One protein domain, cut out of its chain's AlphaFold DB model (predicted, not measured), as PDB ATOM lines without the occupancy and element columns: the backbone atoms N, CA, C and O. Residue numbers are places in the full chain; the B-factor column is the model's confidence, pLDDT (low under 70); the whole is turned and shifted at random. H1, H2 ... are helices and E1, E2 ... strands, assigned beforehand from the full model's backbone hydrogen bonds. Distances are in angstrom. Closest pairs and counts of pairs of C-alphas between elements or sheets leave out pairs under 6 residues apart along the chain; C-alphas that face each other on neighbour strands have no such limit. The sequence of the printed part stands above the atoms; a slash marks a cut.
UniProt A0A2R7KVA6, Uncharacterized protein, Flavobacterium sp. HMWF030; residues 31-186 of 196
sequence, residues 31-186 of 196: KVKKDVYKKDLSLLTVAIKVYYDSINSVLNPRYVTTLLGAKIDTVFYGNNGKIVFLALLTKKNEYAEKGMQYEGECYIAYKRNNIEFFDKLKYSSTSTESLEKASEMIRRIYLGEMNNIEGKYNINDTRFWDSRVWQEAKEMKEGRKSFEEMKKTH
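Overview. This is residues 31 to 186 of the 196 residues of an uncharacterized protein of Flavobacterium sp. HMWF030 (UniProt A0A2R7KVA6). A strongly twisted sheet of four strands curls round the long helix H1 on one face, while H2 packs on the opposite face. H4 starts over that second face, beside H3, and runs away from the sheet until its end, residues 181 to 185, sticks out with His 186. The printed part has 156 residues, with four named helices and four named strands in the order H1 E1 E2 E3 E4 H2 H3 H4; the sheet's order is E1, E2, E3, E4, all antiparallel. The class is mixed, helices and strands, and the whole is compact, with a radius of gyration of the C-alphas of 16.2 A and spans of 45 by 40 by 34 A.

Arrangement. H1, residues 34 to 58, is on the sheet, which curls round it; its closest C-alphas to E1, residues 65 to 77, are those of Thr 45 and Lys 71, 5.8 A apart. E1 and E2, residues 82 to 93, form an antiparallel hairpin, with N 71 and O 88 at 2.8 A. E2 and E3, residues 100 to 111, form the next hairpin, with N 87 and O 105 at 2.8 A. E3 and E4, residues 115 to 127, form the third, with N 104 and O 125 at 2.9 A. These strands are a meander, each the antiparallel neighbour of the one before; E1 bends by 73 degrees at residue 68, E3 by 57 degrees at residue 108 and E4 by 80 degrees at residue 118. H2, residues 131 to 143, is on the opposite face from H1, giving three layers, helices on both faces of a sheet; the closest C-alphas of H2 and E3 are those of Gly 104 and Ala 134, 5.1 A. H3, residues 158 to 162, only grazes the sheet with residues 161 to 162. H4, residues 165 to 185, is on the same face as H2 at a height over the sheet of 8.1 A, over E3 and, only just, with 3 C-alphas, over E4; it runs across the strands, at 81 degrees to E3 on the local plane. The closest C-alphas of H4 and E4 are those of Asp 119 and Ala 169, 5.5 A. H1 is apart from H2, H3 and H4. Every O i to N i+4 pair is within hydrogen-bond range in H1, H2 and H4; H3 has 0 of 1, but 2 of 2 O i to N i+3 pairs.

Along the chain. H1 begins at C-alpha 34, (-48.711, -43.272, 21.022), and is 36.7 A long. E1 is 31.2 A long, E2 33.0 A, E3 32.2 A and E4 28.1 A. H2 measures 17.3 A. H4 is 30.3 A long and ends at C-alpha 185, (-31.031, -2.958, 35.233).

Size, cuts and confidence. The C-alphas farthest apart are those of Lys 34 and His 186, 48.2 A. The printed part has no cut; the link from H2 to H3, residues 144 to 157, is long. The mean pLDDT of the printed part is 86.4, and residues 56 to 65 and 145 to 151 are under 70.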
ATOM      1  N   LYS A  31     -50.043 -43.104  31.342       89.56
ATOM      2  CA  LYS A  31     -49.775 -43.412  29.937       89.56
ATOM      3  C   LYS A  31     -50.475 -42.400  29.048       89.56
ATOM      4  O   LYS A  31     -51.563 -41.922  29.357       89.56
ATOM      5  N   VAL A  32     -49.867 -42.121  27.903       93.38
ATOM      6  CA  VAL A  32     -50.458 -41.289  26.851       93.38
ATOM      7  C   VAL A  32     -50.618 -42.096  25.570       93.38
ATOM      8  O   VAL A  32     -49.969 -43.125  25.371       93.38
ATOM      9  N   LYS A  33     -51.478 -41.617  24.666       96.31
ATOM     10  CA  LYS A  33     -51.618 -42.212  23.332       96.31
ATOM     11  C   LYS A  33     -50.285 -42.132  22.577       96.31
ATOM     12  O   LYS A  33     -49.577 -41.130  22.665       96.31
ATOM     13  N   LYS A  34     -49.972 -43.159  21.781       95.81
ATOM     14  CA  LYS A  34     -48.711 -43.272  21.022       95.81
ATOM     15  C   LYS A  34     -48.421 -42.053  20.141       95.81
ATOM     16  O   LYS A  34     -47.277 -41.612  20.077       95.81
ATOM     17  N   ASP A  35     -49.437 -41.491  19.494       96.81
ATOM     18  CA  ASP A  35     -49.255 -40.327  18.617       96.81
ATOM     19  C   ASP A  35     -48.942 -39.054  19.406       96.81
ATOM     20  O   ASP A  35     -48.113 -38.251  18.982       96.81
ATOM     21  N   VAL A  36     -49.529 -38.916  20.599       94.31
ATOM     22  CA  VAL A  36     -49.192 -37.836  21.537       94.31
ATOM     23  C   VAL A  36     -47.742 -37.985  21.991       94.31
ATOM     24  O   VAL A  36     -46.988 -37.025  21.904       94.31
ATOM     25  N   TYR A  37     -47.328 -39.198  22.369       95.44
ATOM     26  CA  TYR A  37     -45.945 -39.482  22.761       95.44
ATOM     27  C   TYR A  37     -44.941 -39.119  21.658       95.44
ATOM     28  O   TYR A  37     -43.951 -38.439  21.907       95.44
ATOM     29  N   LYS A  38     -45.207 -39.532  20.412       96.06
ATOM     30  CA  LYS A  38     -44.349 -39.212  19.260       96.06
ATOM     31  C   LYS A  38     -44.262 -37.710  18.998       96.06
ATOM     32  O   LYS A  38     -43.175 -37.204  18.721       96.06
ATOM     33  N   LYS A  39     -45.392 -37.003  19.088       94.81
ATOM     34  CA  LYS A  39     -45.429 -35.545  18.956       94.81
ATOM     35  C   LYS A  39     -44.585 -34.882  20.045       94.81
ATOM     36  O   LYS A  39     -43.781 -34.007  19.737       94.81
ATOM     37  N   ASP A  40     -44.720 -35.339  21.285       94.38
ATOM     38  CA  ASP A  40     -43.979 -34.798  22.423       94.38
ATOM     39  C   ASP A  40     -42.470 -35.024  22.280       94.38
ATOM     40  O   ASP A  40     -41.708 -34.090  22.507       94.38
ATOM     41  N   LEU A  41     -42.027 -36.201  21.820       95.00
ATOM     42  CA  LEU A  41     -40.607 -36.457  21.532       95.00
ATOM     43  C   LEU A  41     -40.024 -35.428  20.553       95.00
ATOM     44  O   LEU A  41     -38.930 -34.908  20.778       95.00
ATOM     45  N   SER A  42     -40.748 -35.131  19.471       94.06
ATOM     46  CA  SER A  42     -40.313 -34.156  18.469       94.06
ATOM     47  C   SER A  42     -40.244 -32.744  19.052       94.06
ATOM     48  O   SER A  42     -39.210 -32.085  18.928       94.06
ATOM     49  N   LEU A  43     -41.297 -32.309  19.752       93.44
ATOM     50  CA  LEU A  43     -41.353 -30.984  20.374       93.44
ATOM     51  C   LEU A  43     -40.252 -30.795  21.421       93.44
ATOM     52  O   LEU A  43     -39.554 -29.784  21.400       93.44
ATOM     53  N   LEU A  44     -40.051 -31.780  22.297       94.69
ATOM     54  CA  LEU A  44     -39.013 -31.753  23.325       94.69
ATOM     55  C   LEU A  44     -37.605 -31.734  22.722       94.69
ATOM     56  O   LEU A  44     -36.747 -31.004  23.211       94.69
ATOM     57  N   THR A  45     -37.372 -32.480  21.637       93.62
ATOM     58  CA  THR A  45     -36.075 -32.472  20.937       93.62
ATOM     59  C   THR A  45     -35.742 -31.079  20.400       93.62
ATOM     60  O   THR A  45     -34.614 -30.615  20.551       93.62
ATOM     61  N   VAL A  46     -36.714 -30.402  19.780       91.00
ATOM     62  CA  VAL A  46     -36.539 -29.027  19.284       91.00
ATOM     63  C   VAL A  46     -36.306 -28.069  20.447       91.00
ATOM     64  O   VAL A  46     -35.377 -27.267  20.419       91.00
ATOM     65  N   ALA A  47     -37.120 -28.182  21.488       89.44
ATOM     66  CA  ALA A  47     -37.103 -27.257  22.602       89.44
ATOM     67  C   ALA A  47     -35.801 -27.368  23.436       89.44
ATOM     68  O   ALA A  47     -35.281 -26.344  23.872       89.44
ATOM     69  N   ILE A  48     -35.195 -28.558  23.561       89.69
ATOM     70  CA  ILE A  48     -33.857 -28.721  24.167       89.69
ATOM     71  C   ILE A  48     -32.758 -28.028  23.361       89.69
ATOM     72  O   ILE A  48     -31.877 -27.409  23.953       89.69
ATOM     73  N   LYS A  49     -32.796 -28.091  22.026       87.75
ATOM     74  CA  LYS A  49     -31.801 -27.389  21.198       87.75
ATOM     75  C   LYS A  49     -31.873 -25.881  21.429       87.75
ATOM     76  O   LYS A  49     -30.864 -25.275  21.761       87.75
ATOM     77  N   VAL A  50     -33.085 -25.324  21.387       85.56
ATOM     78  CA  VAL A  50     -33.331 -23.899  21.670       85.56
ATOM     79  C   VAL A  50     -32.841 -23.509  23.069       85.56
ATOM     80  O   VAL A  50     -32.226 -22.459  23.237       85.56
ATOM     81  N   TYR A  51     -33.078 -24.354  24.076       83.50
ATOM     82  CA  TYR A  51     -32.586 -24.127  25.436       83.50
ATOM     83  C   TYR A  51     -31.053 -24.030  25.490       83.50
ATOM     84  O   TYR A  51     -30.521 -23.077  26.061       83.50
ATOM     85  N   TYR A  52     -30.338 -24.950  24.845       81.25
ATOM     86  CA  TYR A  52     -28.874 -24.920  24.793       81.25
ATOM     87  C   TYR A  52     -28.322 -23.736  24.003       81.25
ATOM     88  O   TYR A  52     -27.353 -23.116  24.442       81.25
ATOM     89  N   ASP A  53     -28.950 -23.389  22.881       80.00
ATOM     90  CA  ASP A  53     -28.574 -22.210  22.100       80.00
ATOM     91  C   ASP A  53     -28.725 -20.934  22.942       80.00
ATOM     92  O   ASP A  53     -27.846 -20.072  22.933       80.00
ATOM     93  N   SER A  54     -29.788 -20.848  23.754       76.94
ATOM     94  CA  SER A  54     -30.002 -19.708  24.649       76.94
ATOM     95  C   SER A  54     -28.926 -19.605  25.734       76.94
ATOM     96  O   SER A  54     -28.399 -18.519  25.956       76.94
ATOM     97  N   ILE A  55     -28.518 -20.722  26.348       70.06
ATOM     98  CA  ILE A  55     -27.448 -20.731  27.358       70.06
ATOM     99  C   ILE A  55     -26.117 -20.304  26.733       70.06
ATOM    100  O   ILE A  55     -25.418 -19.452  27.283       70.06
ATOM    101  N   ASN A  56     -25.784 -20.863  25.566       66.31
ATOM    102  CA  ASN A  56     -24.534 -20.559  24.871       66.31
ATOM    103  C   ASN A  56     -24.464 -19.101  24.398       66.31
ATOM    104  O   ASN A  56     -23.371 -18.562  24.267       66.31
ATOM    105  N   SER A  57     -25.608 -18.451  24.159       60.78
ATOM    106  CA  SER A  57     -25.653 -17.029  23.793       60.78
ATOM    107  C   SER A  57     -25.370 -16.072  24.961       60.78
ATOM    108  O   SER A  57     -24.993 -14.926  24.730       60.78
ATOM    109  N   VAL A  58     -25.542 -16.527  26.211       60.34
ATOM    110  CA  VAL A  58     -25.427 -15.692  27.424       60.34
ATOM    111  C   VAL A  58     -24.048 -15.806  28.083       60.34
ATOM    112  O   VAL A  58     -23.573 -14.844  28.690       60.34
ATOM    113  N   LEU A  59     -23.399 -16.969  27.982       56.31
ATOM    114  CA  LEU A  59     -22.080 -17.216  28.559       56.31
ATOM    115  C   LEU A  59     -20.994 -16.883  27.528       56.31
ATOM    116  O   LEU A  59     -20.986 -17.446  26.438       56.31
ATOM    117  N   ASN A  60     -20.067 -15.981  27.878       51.31
ATOM    118  CA  ASN A  60     -18.906 -15.638  27.048       51.31
ATOM    119  C   ASN A  60     -18.232 -16.936  26.540       51.31
ATOM    120  O   ASN A  60     -17.886 -17.787  27.367       51.31
ATOM    121  N   PRO A  61     -18.066 -17.139  25.219       48.84
ATOM    122  CA  PRO A  61     -17.780 -18.446  24.637       48.84
ATOM    123  C   PRO A  61     -16.318 -18.845  24.873       48.84
ATOM    124  O   PRO A  61     -15.459 -18.721  24.006       48.84
ATOM    125  N   ARG A  62     -16.026 -19.359  26.067       46.72
ATOM    126  CA  ARG A  62     -14.844 -20.187  26.352       46.72
ATOM    127  C   ARG A  62     -15.250 -21.627  26.660       46.72
ATOM    128  O   ARG A  62     -14.619 -22.296  27.474       46.72
ATOM    129  N   TYR A  63     -16.319 -22.121  26.037       53.88
ATOM    130  CA  TYR A  63     -16.657 -23.535  26.139       53.88
ATOM    131  C   TYR A  63     -15.855 -24.339  25.117       53.88
ATOM    132  O   TYR A  63     -16.043 -24.207  23.913       53.88
ATOM    133  N   VAL A  64     -15.005 -25.233  25.627       60.12
ATOM    134  CA  VAL A  64     -14.302 -26.287  24.867       60.12
ATOM    135  C   VAL A  64     -15.283 -27.367  24.356       60.12
ATOM    136  O   VAL A  64     -14.905 -28.328  23.686       60.12
ATOM    137  N   THR A  65     -16.576 -27.213  24.661       69.44
ATOM    138  CA  THR A  65     -17.644 -28.149  24.324       69.44
ATOM    139  C   THR A  65     -18.731 -27.515  23.455       69.44
ATOM    140  O   THR A  65     -19.351 -26.526  23.831       69.44
ATOM    141  N   THR A  66     -19.004 -28.110  22.289       83.56
ATOM    142  CA  THR A  66     -20.048 -27.665  21.341       83.56
ATOM    143  C   THR A  66     -21.152 -28.711  21.244       83.56
ATOM    144  O   THR A  66     -20.857 -29.884  21.019       83.56
ATOM    145  N   LEU A  67     -22.423 -28.317  21.371       89.06
ATOM    146  CA  LEU A  67     -23.551 -29.228  21.155       89.06
ATOM    147  C   LEU A  67     -23.690 -29.556  19.660       89.06
ATOM    148  O   LEU A  67     -23.853 -28.664  18.838       89.06
ATOM    149  N   LEU A  68     -23.659 -30.842  19.317       91.44
ATOM    150  CA  LEU A  68     -23.822 -31.338  17.945       91.44
ATOM    151  C   LEU A  68     -25.208 -31.942  17.709       91.44
ATOM    152  O   LEU A  68     -25.734 -31.903  16.597       91.44
ATOM    153  N   GLY A  69     -25.812 -32.524  18.744       93.12
ATOM    154  CA  GLY A  69     -27.100 -33.190  18.622       93.12
ATOM    155  C   GLY A  69     -27.785 -33.411  19.960       93.12
ATOM    156  O   GLY A  69     -27.139 -33.475  21.002       93.12
ATOM    157  N   ALA A  70     -29.106 -33.545  19.906       94.88
ATOM    158  CA  ALA A  70     -29.948 -33.875  21.044       94.88
ATOM    159  C   ALA A  70     -31.010 -34.892  20.612       94.88
ATOM    160  O   ALA A  70     -31.545 -34.802  19.502       94.88
ATOM    161  N   LYS A  71     -31.316 -35.840  21.495       95.81
ATOM    162  CA  LYS A  71     -32.351 -36.863  21.336       95.81
ATOM    163  C   LYS A  71     -33.071 -37.042  22.664       95.81
ATOM    164  O   LYS A  71     -32.432 -37.082  23.705       95.81
ATOM    165  N   ILE A  72     -34.388 -37.206  22.637       97.06
ATOM    166  CA  ILE A  72     -35.134 -37.599  23.836       97.06
ATOM    167  C   ILE A  72     -35.138 -39.123  23.937       97.06
ATOM    168  O   ILE A  72     -35.544 -39.806  22.995       97.06
ATOM    169  N   ASP A  73     -34.658 -39.646  25.062       95.38
ATOM    170  CA  ASP A  73     -34.664 -41.076  25.368       95.38
ATOM    171  C   ASP A  73     -36.069 -41.528  25.769       95.38
ATOM    172  O   ASP A  73     -36.675 -42.375  25.114       95.38
ATOM    173  N   THR A  74     -36.610 -40.917  26.826       94.81
ATOM    174  CA  THR A  74     -37.908 -41.286  27.399       94.81
ATOM    175  C   THR A  74     -38.620 -40.068  27.967       94.81
ATOM    176  O   THR A  74     -37.982 -39.191  28.549       94.81
ATOM    177  N   VAL A  75     -39.949 -40.045  27.835       96.62
ATOM    178  CA  VAL A  75     -40.832 -39.070  28.488       96.62
ATOM    179  C   VAL A  75     -41.709 -39.787  29.510       96.62
ATOM    180  O   VAL A  75     -42.389 -40.760  29.182       96.62
ATOM    181  N   PHE A  76     -41.712 -39.278  30.733       95.50
ATOM    182  CA  PHE A  76     -42.532 -39.707  31.855       95.50
ATOM    183  C   PHE A  76     -43.625 -38.676  32.108       95.50
ATOM    184  O   PHE A  76     -43.387 -37.467  32.038       95.50
ATOM    185  N   TYR A  77     -44.821 -39.160  32.429       95.44
ATOM    186  CA  TYR A  77     -46.002 -38.325  32.602       95.44
ATOM    187  C   TYR A  77     -46.465 -38.385  34.052       95.44
ATOM    188  O   TYR A  77     -46.622 -39.460  34.630       95.44
ATOM    189  N   GLY A  78     -46.680 -37.216  34.632       93.62
ATOM    190  CA  GLY A  78     -47.281 -37.038  35.940       93.62
ATOM    191  C   GLY A  78     -48.674 -36.443  35.841       93.62
ATOM    192  O   GLY A  78     -49.229 -36.225  34.762       93.62
ATOM    193  N   ASN A  79     -49.217 -36.119  37.006       90.56
ATOM    194  CA  ASN A  79     -50.494 -35.428  37.117       90.56
ATOM    195  C   ASN A  79     -50.342 -33.932  36.796       90.56
ATOM    196  O   ASN A  79     -49.243 -33.376  36.842       90.56
ATOM    197  N   ASN A  80     -51.455 -33.254  36.499       90.00
ATOM    198  CA  ASN A  80     -51.514 -31.793  36.318       90.00
ATOM    199  C   ASN A  80     -50.566 -31.247  35.233       90.00
ATOM    200  O   ASN A  80     -50.029 -30.143  35.347       90.00
ATOM    201  N   GLY A  81     -50.342 -32.039  34.183       91.25
ATOM    202  CA  GLY A  81     -49.456 -31.679  33.079       91.25
ATOM    203  C   GLY A  81     -47.967 -31.734  33.425       91.25
ATOM    204  O   GLY A  81     -47.161 -31.299  32.613       91.25
ATOM    205  N   LYS A  82     -47.568 -32.256  34.590       94.94
ATOM    206  CA  LYS A  82     -46.155 -32.493  34.913       94.94
ATOM    207  C   LYS A  82     -45.579 -33.526  33.947       94.94
ATOM    208  O   LYS A  82     -46.160 -34.593  33.756       94.94
ATOM    209  N   ILE A  83     -44.425 -33.231  33.367       96.19
ATOM    210  CA  ILE A  83     -43.647 -34.185  32.580       96.19
ATOM    211  C   ILE A  83     -42.196 -34.166  33.047       96.19
ATOM    212  O   ILE A  83     -41.655 -33.123  33.412       96.19
ATOM    213  N   VAL A  84     -41.562 -35.330  33.010       95.50
ATOM    214  CA  VAL A  84     -40.114 -35.468  33.167       95.50
ATOM    215  C   VAL A  84     -39.591 -36.176  31.940       95.50
ATOM    216  O   VAL A  84     -40.232 -37.099  31.448       95.50
ATOM    217  N   PHE A  85     -38.452 -35.763  31.411       96.00
ATOM    218  CA  PHE A  85     -37.879 -36.435  30.256       96.00
ATOM    219  C   PHE A  85     -36.367 -36.546  30.367       96.00
ATOM    220  O   PHE A  85     -35.691 -35.688  30.936       96.00
ATOM    221  N   LEU A  86     -35.856 -37.637  29.808       96.50
ATOM    222  CA  LEU A  86     -34.433 -37.909  29.700       96.50
ATOM    223  C   LEU A  86     -33.969 -37.462  28.316       96.50
ATOM    224  O   LEU A  86     -34.493 -37.929  27.302       96.50
ATOM    225  N   ALA A  87     -33.004 -36.556  28.278       97.12
ATOM    226  CA  ALA A  87     -32.360 -36.095  27.060       97.12
ATOM    227  C   ALA A  87     -30.968 -36.717  26.950       97.12
ATOM    228  O   ALA A  87     -30.250 -36.846  27.937       97.12
ATOM    229  N   LEU A  88     -30.590 -37.091  25.735       97.62
ATOM    230  CA  LEU A  88     -29.255 -37.533  25.375       97.62
ATOM    231  C   LEU A  88     -28.649 -36.501  24.440       97.62
ATOM    232  O   LEU A  88     -29.269 -36.116  23.444       97.62
ATOM    233  N   LEU A  89     -27.444 -36.063  24.759       95.62
ATOM    234  CA  LEU A  89     -26.736 -35.016  24.052       95.62
ATOM    235  C   LEU A  89     -25.464 -35.584  23.450       95.62
ATOM    236  O   LEU A  89     -24.741 -36.340  24.094       95.62
ATOM    237  N   THR A  90     -25.172 -35.159  22.232       95.19
ATOM    238  CA  THR A  90     -23.894 -35.397  21.574       95.19
ATOM    239  C   THR A  90     -23.151 -34.079  21.537       95.19
ATOM    240  O   THR A  90     -23.651 -33.106  20.967       95.19
ATOM    241  N   LYS A  91     -21.960 -34.039  22.125       92.31
ATOM    242  CA  LYS A  91     -21.119 -32.848  22.189       92.31
ATOM    243  C   LYS A  91     -19.750 -33.132  21.588       92.31
ATOM    244  O   LYS A  91     -19.181 -34.199  21.807       92.31
ATOM    245  N   LYS A  92     -19.205 -32.157  20.868       90.69
ATOM    246  CA  LYS A  92     -17.768 -32.099  20.597       90.69
ATOM    247  C   LYS A  92     -17.079 -31.720  21.903       90.69
ATOM    248  O   LYS A  92     -17.532 -30.773  22.537       90.69
ATOM    249  N   ASN A  93     -16.038 -32.439  22.302       87.12
ATOM    250  CA  ASN A  93     -15.216 -32.126  23.470       87.12
ATOM    251  C   ASN A  93     -13.753 -32.428  23.141       87.12
ATOM    252  O   ASN A  93     -13.415 -33.586  22.914       87.12
ATOM    253  N   GLU A  94     -12.888 -31.417  23.138       84.81
ATOM    254  CA  GLU A  94     -11.465 -31.581  22.803       84.81
ATOM    255  C   GLU A  94     -10.685 -32.389  23.851       84.81
ATOM    256  O   GLU A  94      -9.652 -32.968  23.534       84.81
ATOM    257  N   TYR A  95     -11.205 -32.488  25.079       83.81
ATOM    258  CA  TYR A  95     -10.623 -33.312  26.142       83.81
ATOM    259  C   TYR A  95     -11.093 -34.770  26.113       83.81
ATOM    260  O   TYR A  95     -10.584 -35.595  26.871       83.81
ATOM    261  N   ALA A  96     -12.079 -35.104  25.277       85.88
ATOM    262  CA  ALA A  96     -12.488 -36.488  25.091       85.88
ATOM    263  C   ALA A  96     -11.539 -37.183  24.108       85.88
ATOM    264  O   ALA A  96     -11.186 -36.619  23.077       85.88
ATOM    265  N   GLU A  97     -11.198 -38.444  24.380       79.81
ATOM    266  CA  GLU A  97     -10.248 -39.237  23.583       79.81
ATOM    267  C   GLU A  97     -10.562 -39.240  22.074       79.81
ATOM    268  O   GLU A  97      -9.664 -39.193  21.240       79.81
ATOM    269  N   LYS A  98     -11.853 -39.244  21.715       87.00
ATOM    270  CA  LYS A  98     -12.334 -39.240  20.322       87.00
ATOM    271  C   LYS A  98     -12.865 -37.880  19.860       87.00
ATOM    272  O   LYS A  98     -13.594 -37.813  18.873       87.00
ATOM    273  N   GLY A  99     -12.598 -36.808  20.604       89.81
ATOM    274  CA  GLY A  99     -13.163 -35.479  20.347       89.81
ATOM    275  C   GLY A  99     -14.678 -35.382  20.580       89.81
ATOM    276  O   GLY A  99     -15.288 -34.361  20.263       89.81
ATOM    277  N   MET A 100     -15.298 -36.445  21.101       92.00
ATOM    278  CA  MET A 100     -16.744 -36.615  21.227       92.00
ATOM    279  C   MET A 100     -17.105 -37.068  22.637       92.00
ATOM    280  O   MET A 100     -16.478 -37.966  23.198       92.00
ATOM    281  N   GLN A 101     -18.151 -36.461  23.180       94.50
ATOM    282  CA  GLN A 101     -18.717 -36.772  24.481       94.50
ATOM    283  C   GLN A 101     -20.231 -36.901  24.357       94.50
ATOM    284  O   GLN A 101     -20.894 -36.095  23.704       94.50
ATOM    285  N   TYR A 102     -20.775 -37.908  25.020       95.56
ATOM    286  CA  TYR A 102     -22.197 -38.168  25.122       95.56
ATOM    287  C   TYR A 102     -22.647 -37.890  26.544       95.56
ATOM    288  O   TYR A 102     -21.993 -38.310  27.498       95.56
ATOM    289  N   GLU A 103     -23.766 -37.199  26.691       95.75
ATOM    290  CA  GLU A 103     -24.325 -36.895  28.002       95.75
ATOM    291  C   GLU A 103     -25.775 -37.329  28.092       95.75
ATOM    292  O   GLU A 103     -26.533 -37.185  27.136       95.75
ATOM    293  N   GLY A 104     -26.155 -37.857  29.250       96.50
ATOM    294  CA  GLY A 104     -27.541 -38.068  29.625       96.50
ATOM    295  C   GLY A 104     -27.938 -37.049  30.680       96.50
ATOM    296  O   GLY A 104     -27.238 -36.855  31.670       96.50
ATOM    297  N   GLU A 105     -29.075 -36.406  30.486       95.50
ATOM    298  CA  GLU A 105     -29.591 -35.393  31.394       95.50
ATOM    299  C   GLU A 105     -31.083 -35.599  31.633       95.50
ATOM    300  O   GLU A 105     -31.791 -36.177  30.807       95.50
ATOM    301  N   CYS A 106     -31.568 -35.127  32.777       94.38
ATOM    302  CA  CYS A 106     -32.962 -35.252  33.170       94.38
ATOM    303  C   CYS A 106     -33.564 -33.874  33.403       94.38
ATOM    304  O   CYS A 106     -32.968 -33.031  34.069       94.38
ATOM    305  N   TYR A 107     -34.752 -33.661  32.862       94.19
ATOM    306  CA  TYR A 107     -35.415 -32.370  32.856       94.19
ATOM    307  C   TYR A 107     -36.840 -32.499  33.347       94.19
ATOM    308  O   TYR A 107     -37.538 -33.456  33.003       94.19
ATOM    309  N   ILE A 108     -37.291 -31.484  34.076       93.69
ATOM    310  CA  ILE A 108     -38.681 -31.367  34.496       93.69
ATOM    311  C   ILE A 108     -39.353 -30.195  33.791       93.69
ATOM    312  O   ILE A 108     -38.774 -29.121  33.591       93.69
ATOM    313  N   ALA A 109     -40.593 -30.419  33.380       93.38
ATOM    314  CA  ALA A 109     -41.363 -29.450  32.625       93.38
ATOM    315  C   ALA A 109     -42.860 -29.592  32.900       93.38
ATOM    316  O   ALA A 109     -43.339 -30.610  33.404       93.38
ATOM    317  N   TYR A 110     -43.608 -28.564  32.519       91.81
ATOM    318  CA  TYR A 110     -45.059 -28.630  32.435       91.81
ATOM    319  C   TYR A 110     -45.496 -28.637  30.978       91.81
ATOM    320  O   TYR A 110     -45.117 -27.782  30.184       91.81
ATOM    321  N   LYS A 111     -46.349 -29.596  30.644       90.12
ATOM    322  CA  LYS A 111     -47.097 -29.666  29.400       90.12
ATOM    323  C   LYS A 111     -48.518 -29.179  29.661       90.12
ATOM    324  O   LYS A 111     -49.372 -29.932  30.129       90.12
ATOM    325  N   ARG A 112     -48.755 -27.902  29.366       83.75
ATOM    326  CA  ARG A 112     -50.098 -27.298  29.341       83.75
ATOM    327  C   ARG A 112     -50.479 -27.049  27.880       83.75
ATOM    328  O   ARG A 112     -50.494 -27.991  27.094       83.75
ATOM    329  N   ASN A 113     -50.701 -25.792  27.498       81.50
ATOM    330  CA  ASN A 113     -50.875 -25.400  26.094       81.50
ATOM    331  C   ASN A 113     -49.554 -25.488  25.309       81.50
ATOM    332  O   ASN A 113     -49.566 -25.809  24.127       81.50
ATOM    333  N   ASN A 114     -48.428 -25.257  25.991       82.25
ATOM    334  CA  ASN A 114     -47.063 -25.398  25.486       82.25
ATOM    335  C   ASN A 114     -46.219 -26.211  26.481       82.25
ATOM    336  O   ASN A 114     -46.655 -26.456  27.613       82.25
ATOM    337  N   ILE A 115     -45.023 -26.622  26.053       86.00
ATOM    338  CA  ILE A 115     -44.014 -27.207  26.942       86.00
ATOM    339  C   ILE A 115     -43.236 -26.068  27.590       86.00
ATOM    340  O   ILE A 115     -42.599 -25.270  26.906       86.00
ATOM    341  N   GLU A 116     -43.288 -26.011  28.911       86.81
ATOM    342  CA  GLU A 116     -42.561 -25.049  29.721       86.81
ATOM    343  C   GLU A 116     -41.475 -25.779  30.509       86.81
ATOM    344  O   GLU A 116     -41.774 -26.507  31.460       86.81
ATOM    345  N   PHE A 117     -40.212 -25.577  30.130       83.94
ATOM    346  CA  PHE A 117     -39.087 -26.078  30.913       83.94
ATOM    347  C   PHE A 117     -38.985 -25.325  32.235       83.94
ATOM    348  O   PHE A 117     -39.095 -24.092  32.288       83.94
ATOM    349  N   PHE A 118     -38.797 -26.091  33.304       80.25
ATOM    350  CA  PHE A 118     -38.549 -25.550  34.630       80.25
ATOM    351  C   PHE A 118     -37.076 -25.637  34.957       80.25
ATOM    352  O   PHE A 118     -36.437 -24.604  35.134       80.25
ATOM    353  N   ASP A 119     -36.542 -26.856  34.972       85.31
ATOM    354  CA  ASP A 119     -35.138 -27.040  35.284       85.31
ATOM    355  C   ASP A 119     -34.569 -28.362  34.775       85.31
ATOM    356  O   ASP A 119     -35.299 -29.306  34.445       85.31
ATOM    357  N   LYS A 120     -33.240 -28.409  34.754       90.00
ATOM    358  CA  LYS A 120     -32.465 -29.638  34.673       90.00
ATOM    359  C   LYS A 120     -32.256 -30.167  36.089       90.00
ATOM    360  O   LYS A 120     -31.759 -29.444  36.948       90.00
ATOM    361  N   LEU A 121     -32.592 -31.429  36.331       89.00
ATOM    362  CA  LEU A 121     -32.275 -32.076  37.599       89.00
ATOM    363  C   LEU A 121     -30.757 -32.231  37.761       89.00
ATOM    364  O   LEU A 121     -30.014 -32.360  36.788       89.00
ATOM    365  N   LYS A 122     -30.305 -32.212  39.017       86.12
ATOM    366  CA  LYS A 122     -28.896 -32.063  39.406       86.12
ATOM    367  C   LYS A 122     -27.934 -33.030  38.717       86.12
ATOM    368  O   LYS A 122     -26.845 -32.632  38.313       86.12
ATOM    369  N   TYR A 123     -28.307 -34.301  38.631       88.12
ATOM    370  CA  TYR A 123     -27.415 -35.347  38.152       88.12
ATOM    371  C   TYR A 123     -27.485 -35.498  36.633       88.12
ATOM    372  O   TYR A 123     -28.563 -35.491  36.036       88.12
ATOM    373  N   SER A 124     -26.326 -35.704  36.023       92.19
ATOM    374  CA  SER A 124     -26.164 -36.085  34.624       92.19
ATOM    375  C   SER A 124     -25.268 -37.318  34.528       92.19
ATOM    376  O   SER A 124     -24.582 -37.690  35.481       92.19
ATOM    377  N   SER A 125     -25.278 -37.970  33.373       93.50
ATOM    378  CA  SER A 125     -24.312 -39.001  33.010       93.50
ATOM    379  C   SER A 125     -23.432 -38.499  31.876       93.50
ATOM    380  O   SER A 125     -23.878 -37.712  31.043       93.50
ATOM    381  N   THR A 126     -22.198 -38.993  31.823       93.69
ATOM    382  CA  THR A 126     -21.246 -38.685  30.755       93.69
ATOM    383  C   THR A 126     -20.592 -39.976  30.286       93.69
ATOM    384  O   THR A 126     -20.227 -40.820  31.102       93.69
ATOM    385  N   SER A 127     -20.434 -40.131  28.974       92.88
ATOM    386  CA  SER A 127     -19.714 -41.237  28.349       92.88
ATOM    387  C   SER A 127     -18.944 -40.741  27.128       92.88
ATOM    388  O   SER A 127     -19.437 -39.910  26.373       92.88
ATOM    389  N   THR A 128     -17.744 -41.266  26.898       92.62
ATOM    390  CA  THR A 128     -16.986 -41.081  25.645       92.62
ATOM    391  C   THR A 128     -17.180 -42.255  24.677       92.62
ATOM    392  O   THR A 128     -16.682 -42.226  23.552       92.62
ATOM    393  N   GLU A 129     -17.922 -43.285  25.094       92.19
ATOM    394  CA  GLU A 129     -18.130 -44.513  24.328       92.19
ATOM    395  C   GLU A 129     -19.310 -44.376  23.364       92.19
ATOM    396  O   GLU A 129     -19.134 -44.524  22.152       92.19
ATOM    397  N   SER A 130     -20.509 -44.093  23.888       94.19
ATOM    398  CA  SER A 130     -21.738 -44.043  23.089       94.19
ATOM    399  C   SER A 130     -22.912 -43.336  23.784       94.19
ATOM    400  O   SER A 130     -22.930 -43.147  25.006       94.19
ATOM    401  N   LEU A 131     -23.943 -42.996  22.996       94.88
ATOM    402  CA  LEU A 131     -25.229 -42.504  23.510       94.88
ATOM    403  C   LEU A 131     -25.966 -43.575  24.318       94.88
ATOM    404  O   LEU A 131     -26.636 -43.257  25.296       94.88
ATOM    405  N   GLU A 132     -25.842 -44.841  23.923       95.81
ATOM    406  CA  GLU A 132     -26.457 -45.976  24.607       95.81
ATOM    407  C   GLU A 132     -25.922 -46.093  26.034       95.81
ATOM    408  O   GLU A 132     -26.701 -46.295  26.968       95.81
ATOM    409  N   LYS A 133     -24.613 -45.887  26.227       95.31
ATOM    410  CA  LYS A 133     -24.010 -45.923  27.559       95.31
ATOM    411  C   LYS A 133     -24.471 -44.753  28.424       95.31
ATOM    412  O   LYS A 133     -24.832 -44.948  29.585       95.31
ATOM    413  N   ALA A 134     -24.532 -43.553  27.844       95.44
ATOM    414  CA  ALA A 134     -25.086 -42.383  28.519       95.44
ATOM    415  C   ALA A 134     -26.557 -42.605  28.932       95.44
ATOM    416  O   ALA A 134     -26.923 -42.283  30.068       95.44
ATOM    417  N   SER A 135     -27.368 -43.218  28.056       95.94
ATOM    418  CA  SER A 135     -28.759 -43.607  28.334       95.94
ATOM    419  C   SER A 135     -28.860 -44.613  29.482       95.94
ATOM    420  O   SER A 135     -29.608 -44.392  30.436       95.94
ATOM    421  N   GLU A 136     -28.068 -45.686  29.457       94.19
ATOM    422  CA  GLU A 136     -28.051 -46.685  30.530       94.19
ATOM    423  C   GLU A 136     -27.762 -46.034  31.893       94.19
ATOM    424  O   GLU A 136     -28.474 -46.264  32.875       94.19
ATOM    425  N   MET A 137     -26.746 -45.169  31.942       92.50
ATOM    426  CA  MET A 137     -26.328 -44.484  33.162       92.50
ATOM    427  C   MET A 137     -27.386 -43.501  33.669       92.50
ATOM    428  O   MET A 137     -27.707 -43.525  34.856       92.50
ATOM    429  N   ILE A 138     -27.974 -42.669  32.799       92.75
ATOM    430  CA  ILE A 138     -28.977 -41.687  33.237       92.75
ATOM    431  C   ILE A 138     -30.264 -42.367  33.710       92.75
ATOM    432  O   ILE A 138     -30.859 -41.957  34.706       92.75
ATOM    433  N   ARG A 139     -30.656 -43.470  33.061       91.88
ATOM    434  CA  ARG A 139     -31.771 -44.309  33.512       91.88
ATOM    435  C   ARG A 139     -31.468 -44.944  34.863       91.88
ATOM    436  O   ARG A 139     -32.341 -44.953  35.721       91.88
ATOM    437  N   ARG A 140     -30.242 -45.419  35.095       88.25
ATOM    438  CA  ARG A 140     -29.836 -45.956  36.403       88.25
ATOM    439  C   ARG A 140     -29.912 -44.898  37.506       88.25
ATOM    440  O   ARG A 140     -30.370 -45.214  38.598       88.25
ATOM    441  N   ILE A 141     -29.507 -43.661  37.219       87.75
ATOM    442  CA  ILE A 141     -29.588 -42.547  38.173       87.75
ATOM    443  C   ILE A 141     -31.050 -42.249  38.524       87.75
ATOM    444  O   ILE A 141     -31.400 -42.221  39.698       87.75
ATOM    445  N   TYR A 142     -31.908 -42.055  37.518       89.12
ATOM    446  CA  TYR A 142     -33.240 -41.485  37.735       89.12
ATOM    447  C   TYR A 142     -34.396 -42.487  37.861       89.12
ATOM    448  O   TYR A 142     -35.480 -42.122  38.321       89.12
ATOM    449  N   LEU A 143     -34.186 -43.736  37.443       87.06
ATOM    450  CA  LEU A 143     -35.160 -44.835  37.528       87.06
ATOM    451  C   LEU A 143     -34.696 -45.956  38.465       87.06
ATOM    452  O   LEU A 143     -35.473 -46.862  38.758       87.06
ATOM    453  N   GLY A 144     -33.432 -45.918  38.896       78.00
ATOM    454  CA  GLY A 144     -32.857 -46.872  39.834       78.00
ATOM    455  C   GLY A 144     -33.177 -46.551  41.297       78.00
ATOM    456  O   GLY A 144     -34.281 -46.132  41.646       78.00
ATOM    457  N   GLU A 145     -32.215 -46.833  42.175       60.88
ATOM    458  CA  GLU A 145     -32.396 -46.848  43.631       60.88
ATOM    459  C   GLU A 145     -32.641 -45.467  44.263       60.88
ATOM    460  O   GLU A 145     -32.086 -44.453  43.840       60.88
ATOM    461  N   MET A 146     -33.447 -45.466  45.332       56.12
ATOM    462  CA  MET A 146     -34.026 -44.311  46.045       56.12
ATOM    463  C   MET A 146     -33.024 -43.351  46.734       56.12
ATOM    464  O   MET A 146     -33.452 -42.478  47.479       56.12
ATOM    465  N   ASN A 147     -31.715 -43.472  46.478       51.31
ATOM    466  CA  ASN A 147     -30.656 -42.684  47.131       51.31
ATOM    467  C   ASN A 147     -29.741 -41.908  46.161       51.31
ATOM    468  O   ASN A 147     -28.867 -41.177  46.617       51.31
ATOM    469  N   ASN A 148     -29.915 -42.053  44.840       50.31
ATOM    470  CA  ASN A 148     -29.056 -41.391  43.840       50.31
ATOM    471  C   ASN A 148     -29.582 -40.030  43.360       50.31
ATOM    472  O   ASN A 148     -28.940 -39.386  42.532       50.31
ATOM    473  N   ILE A 149     -30.747 -39.598  43.839       56.44
ATOM    474  CA  ILE A 149     -31.406 -38.356  43.434       56.44
ATOM    475  C   ILE A 149     -31.629 -37.529  44.703       56.44
ATOM    476  O   ILE A 149     -31.943 -38.084  45.755       56.44
ATOM    477  N   GLU A 150     -31.477 -36.206  44.630       54.06
ATOM    478  CA  GLU A 150     -31.975 -35.300  45.667       54.06
ATOM    479  C   GLU A 150     -33.500 -35.413  45.663       54.06
ATOM    480  O   GLU A 150     -34.203 -34.814  44.853       54.06
ATOM    481  N   GLY A 151     -33.992 -36.330  46.484       57.59
ATOM    482  CA  GLY A 151     -35.363 -36.795  46.428       57.59
ATOM    483  C   GLY A 151     -35.425 -38.248  46.860       57.59
ATOM    484  O   GLY A 151     -34.788 -39.120  46.286       57.59
ATOM    485  N   LYS A 152     -36.252 -38.517  47.865       70.38
ATOM    486  CA  LYS A 152     -36.485 -39.861  48.417       70.38
ATOM    487  C   LYS A 152     -37.063 -40.858  47.390       70.38
ATOM    488  O   LYS A 152     -37.224 -42.032  47.701       70.38
ATOM    489  N   TYR A 153     -37.436 -40.393  46.198       85.06
ATOM    490  CA  TYR A 153     -38.273 -41.100  45.236       85.06
ATOM    491  C   TYR A 153     -37.690 -40.976  43.823       85.06
ATOM    492  O   TYR A 153     -37.315 -39.883  43.404       85.06
ATOM    493  N   ASN A 154     -37.640 -42.082  43.077       89.38
ATOM    494  CA  ASN A 154     -37.278 -42.075  41.655       89.38
ATOM    495  C   ASN A 154     -38.465 -41.629  40.777       89.38
ATOM    496  O   ASN A 154     -39.596 -41.558  41.249       89.38
ATOM    497  N   ILE A 155     -38.241 -41.355  39.486       91.38
ATOM    498  CA  ILE A 155     -39.297 -40.821  38.591       91.38
ATOM    499  C   ILE A 155     -40.490 -41.784  38.445       91.38
ATOM    500  O   ILE A 155     -41.626 -41.360  38.203       91.38
ATOM    501  N   ASN A 156     -40.239 -43.089  38.574       89.56
ATOM    502  CA  ASN A 156     -41.277 -44.107  38.462       89.56
ATOM    503  C   ASN A 156     -42.147 -44.211  39.726       89.56
ATOM    504  O   ASN A 156     -43.152 -44.910  39.706       89.56
ATOM    505  N   ASP A 157     -41.785 -43.530  40.812       91.00
ATOM    506  CA  ASP A 157     -42.559 -43.456  42.046       91.00
ATOM    507  C   ASP A 157     -43.557 -42.290  41.980       91.00
ATOM    508  O   ASP A 157     -43.193 -41.144  41.727       91.00
ATOM    509  N   THR A 158     -44.837 -42.548  42.224       92.00
ATOM    510  CA  THR A 158     -45.897 -41.527  42.223       92.00
ATOM    511  C   THR A 158     -45.617 -40.386  43.205       92.00
ATOM    512  O   THR A 158     -45.950 -39.239  42.909       92.00
ATOM    513  N   ARG A 159     -44.916 -40.645  44.316       90.94
ATOM    514  CA  ARG A 159     -44.571 -39.631  45.327       90.94
ATOM    515  C   ARG A 159     -43.504 -38.652  44.849       90.94
ATOM    516  O   ARG A 159     -43.444 -37.534  45.356       90.94
ATOM    517  N   PHE A 160     -42.692 -39.017  43.852       91.25
ATOM    518  CA  PHE A 160     -41.762 -38.083  43.208       91.25
ATOM    519  C   PHE A 160     -42.504 -36.873  42.627       91.25
ATOM    520  O   PHE A 160     -42.034 -35.738  42.732       91.25
ATOM    521  N   TRP A 161     -43.689 -37.097  42.058       92.12
ATOM    522  CA  TRP A 161     -44.449 -36.078  41.336       92.12
ATOM    523  C   TRP A 161     -45.000 -34.976  42.232       92.12
ATOM    524  O   TRP A 161     -45.242 -33.876  41.740       92.12
ATOM    525  N   ASP A 162     -45.137 -35.235  43.528       90.81
ATOM    526  CA  ASP A 162     -45.574 -34.259  44.530       90.81
ATOM    527  C   ASP A 162     -44.463 -33.932  45.540       90.81
ATOM    528  O   ASP A 162     -44.698 -33.292  46.563       90.81
ATOM    529  N   SER A 163     -43.230 -34.348  45.242       89.62
ATOM    530  CA  SER A 163     -42.068 -34.068  46.074       89.62
ATOM    531  C   SER A 163     -41.541 -32.640  45.889       89.62
ATOM    532  O   SER A 163     -41.858 -31.936  44.924       89.62
ATOM    533  N   ARG A 164     -40.678 -32.229  46.823       89.12
ATOM    534  CA  ARG A 164     -40.072 -30.893  46.898       89.12
ATOM    535  C   ARG A 164     -39.265 -30.496  45.654       89.12
ATOM    536  O   ARG A 164     -39.160 -29.305  45.381       89.12
ATOM    537  N   VAL A 165     -38.808 -31.460  44.851       88.19
ATOM    538  CA  VAL A 165     -38.068 -31.209  43.600       88.19
ATOM    539  C   VAL A 165     -38.804 -30.238  42.662       88.19
ATOM    540  O   VAL A 165     -38.187 -29.413  41.994       88.19
ATOM    541  N   TRP A 166     -40.142 -30.279  42.643       90.44
ATOM    542  CA  TRP A 166     -40.960 -29.391  41.812       90.44
ATOM    543  C   TRP A 166     -41.025 -27.962  42.348       90.44
ATOM    544  O   TRP A 166     -41.140 -27.020  41.564       90.44
ATOM    545  N   GLN A 167     -40.974 -27.802  43.671       89.56
ATOM    546  CA  GLN A 167     -40.917 -26.495  44.311       89.56
ATOM    547  C   GLN A 167     -39.532 -25.871  44.113       89.56
ATOM    548  O   GLN A 167     -39.445 -24.730  43.673       89.56
ATOM    549  N   GLU A 168     -38.467 -26.638  44.339       87.19
ATOM    550  CA  GLU A 168     -37.084 -26.179  44.160       87.19
ATOM    551  C   GLU A 168     -36.821 -25.733  42.721       87.19
ATOM    552  O   GLU A 168     -36.279 -24.656  42.495       87.19
ATOM    553  N   ALA A 169     -37.294 -26.487  41.729       86.75
ATOM    554  CA  ALA A 169     -37.164 -26.088  40.331       86.75
ATOM    555  C   ALA A 169     -37.926 -24.794  39.995       86.75
ATOM    556  O   ALA A 169     -37.505 -24.024  39.129       86.75
ATOM    557  N   LYS A 170     -39.054 -24.531  40.668       88.25
ATOM    558  CA  LYS A 170     -39.780 -23.265  40.523       88.25
ATOM    559  C   LYS A 170     -38.974 -22.110  41.118       88.25
ATOM    560  O   LYS A 170     -38.805 -21.096  40.446       88.25
ATOM    561  N   GLU A 171     -38.438 -22.294  42.320       88.94
ATOM    562  CA  GLU A 171     -37.592 -21.311  43.004       88.94
ATOM    563  C   GLU A 171     -36.320 -21.006  42.193       88.94
ATOM    564  O   GLU A 171     -35.982 -19.840  41.993       88.94
ATOM    565  N   MET A 172     -35.657 -22.022  41.627       84.94
ATOM    566  CA  MET A 172     -34.483 -21.833  40.763       84.94
ATOM    567  C   MET A 172     -34.820 -21.056  39.489       84.94
ATOM    568  O   MET A 172     -34.063 -20.171  39.085       84.94
ATOM    569  N   LYS A 173     -35.962 -21.343  38.857       84.81
ATOM    570  CA  LYS A 173     -36.421 -20.602  37.677       84.81
ATOM    571  C   LYS A 173     -36.703 -19.132  37.998       84.81
ATOM    572  O   LYS A 173     -36.300 -18.255  37.233       84.81
ATOM    573  N   GLU A 174     -37.379 -18.863  39.111       88.06
ATOM    574  CA  GLU A 174     -37.656 -17.502  39.582       88.06
ATOM    575  C   GLU A 174     -36.359 -16.756  39.925       88.06
ATOM    576  O   GLU A 174     -36.191 -15.613  39.502       88.06
ATOM    577  N   GLY A 175     -35.405 -17.427  40.577       85.88
ATOM    578  CA  GLY A 175     -34.076 -16.887  40.869       85.88
ATOM    579  C   GLY A 175     -33.249 -16.570  39.619       85.88
ATOM    580  O   GLY A 175     -32.607 -15.526  39.551       85.88
ATOM    581  N   ARG A 176     -33.291 -17.419  38.580       82.94
ATOM    582  CA  ARG A 176     -32.646 -17.111  37.288       82.94
ATOM    583  C   ARG A 176     -33.275 -15.886  36.633       82.94
ATOM    584  O   ARG A 176     -32.561 -15.035  36.117       82.94
ATOM    585  N   LYS A 177     -34.607 -15.778  36.666       85.75
ATOM    586  CA  LYS A 177     -35.315 -14.632  36.089       85.75
ATOM    587  C   LYS A 177     -34.950 -13.326  36.801       85.75
ATOM    588  O   LYS A 177     -34.653 -12.348  36.122       85.75
ATOM    589  N   SER A 178     -34.935 -13.320  38.135       86.25
ATOM    590  CA  SER A 178     -34.560 -12.129  38.904       86.25
ATOM    591  C   SER A 178     -33.097 -11.737  38.683       86.25
ATOM    592  O   SER A 178     -32.799 -10.552  38.558       86.25
ATOM    593  N   PHE A 179     -32.193 -12.713  38.550       85.31
ATOM    594  CA  PHE A 179     -30.794 -12.460  38.209       85.31
ATOM    595  C   PHE A 179     -30.630 -11.837  36.812       85.31
ATOM    596  O   PHE A 179     -29.912 -10.853  36.659       85.31
ATOM    597  N   GLU A 180     -31.329 -12.352  35.796       83.56
ATOM    598  CA  GLU A 180     -31.294 -11.790  34.436       83.56
ATOM    599  C   GLU A 180     -31.902 -10.379  34.358       83.56
ATOM    600  O   GLU A 180     -31.434  -9.540  33.587       83.56
ATOM    601  N   GLU A 181     -32.935 -10.087  35.152       86.88
ATOM    602  CA  GLU A 181     -33.484  -8.733  35.284       86.88
ATOM    603  C   GLU A 181     -32.477  -7.794  35.959       86.88
ATOM    604  O   GLU A 181     -32.195  -6.724  35.421       86.88
ATOM    605  N   MET A 182     -31.858  -8.229  37.063       84.31
ATOM    606  CA  MET A 182     -30.823  -7.468  37.766       84.31
ATOM    607  C   MET A 182     -29.621  -7.173  36.866       84.31
ATOM    608  O   MET A 182     -29.149  -6.045  36.845       84.31
ATOM    609  N   LYS A 183     -29.172  -8.138  36.059       83.31
ATOM    610  CA  LYS A 183     -28.092  -7.937  35.080       83.31
ATOM    611  C   LYS A 183     -28.420  -6.850  34.053       83.31
ATOM    612  O   LYS A 183     -27.525  -6.140  33.608       83.31
ATOM    613  N   LYS A 184     -29.691  -6.723  33.659       84.06
ATOM    614  CA  LYS A 184     -30.139  -5.703  32.697       84.06
ATOM    615  C   LYS A 184     -30.276  -4.323  33.327       84.06
ATOM    616  O   LYS A 184     -29.989  -3.338  32.655       84.06
ATOM    617  N   THR A 185     -30.760  -4.242  34.566       89.00
ATOM    618  CA  THR A 185     -31.031  -2.958  35.233       89.00
ATOM    619  C   THR A 185     -29.846  -2.430  36.036       89.00
ATOM    620  O   THR A 185     -29.747  -1.223  36.218       89.00
ATOM    621  N   HIS A 186     -28.967  -3.322  36.493       86.44
ATOM    622  CA  HIS A 186     -27.799  -3.050  37.332       86.44
ATOM    623  C   HIS A 186     -26.579  -3.859  36.861       86.44
ATOM    624  O   HIS A 186     -26.115  -4.756  37.579       86.44
TER     625      HIS A 186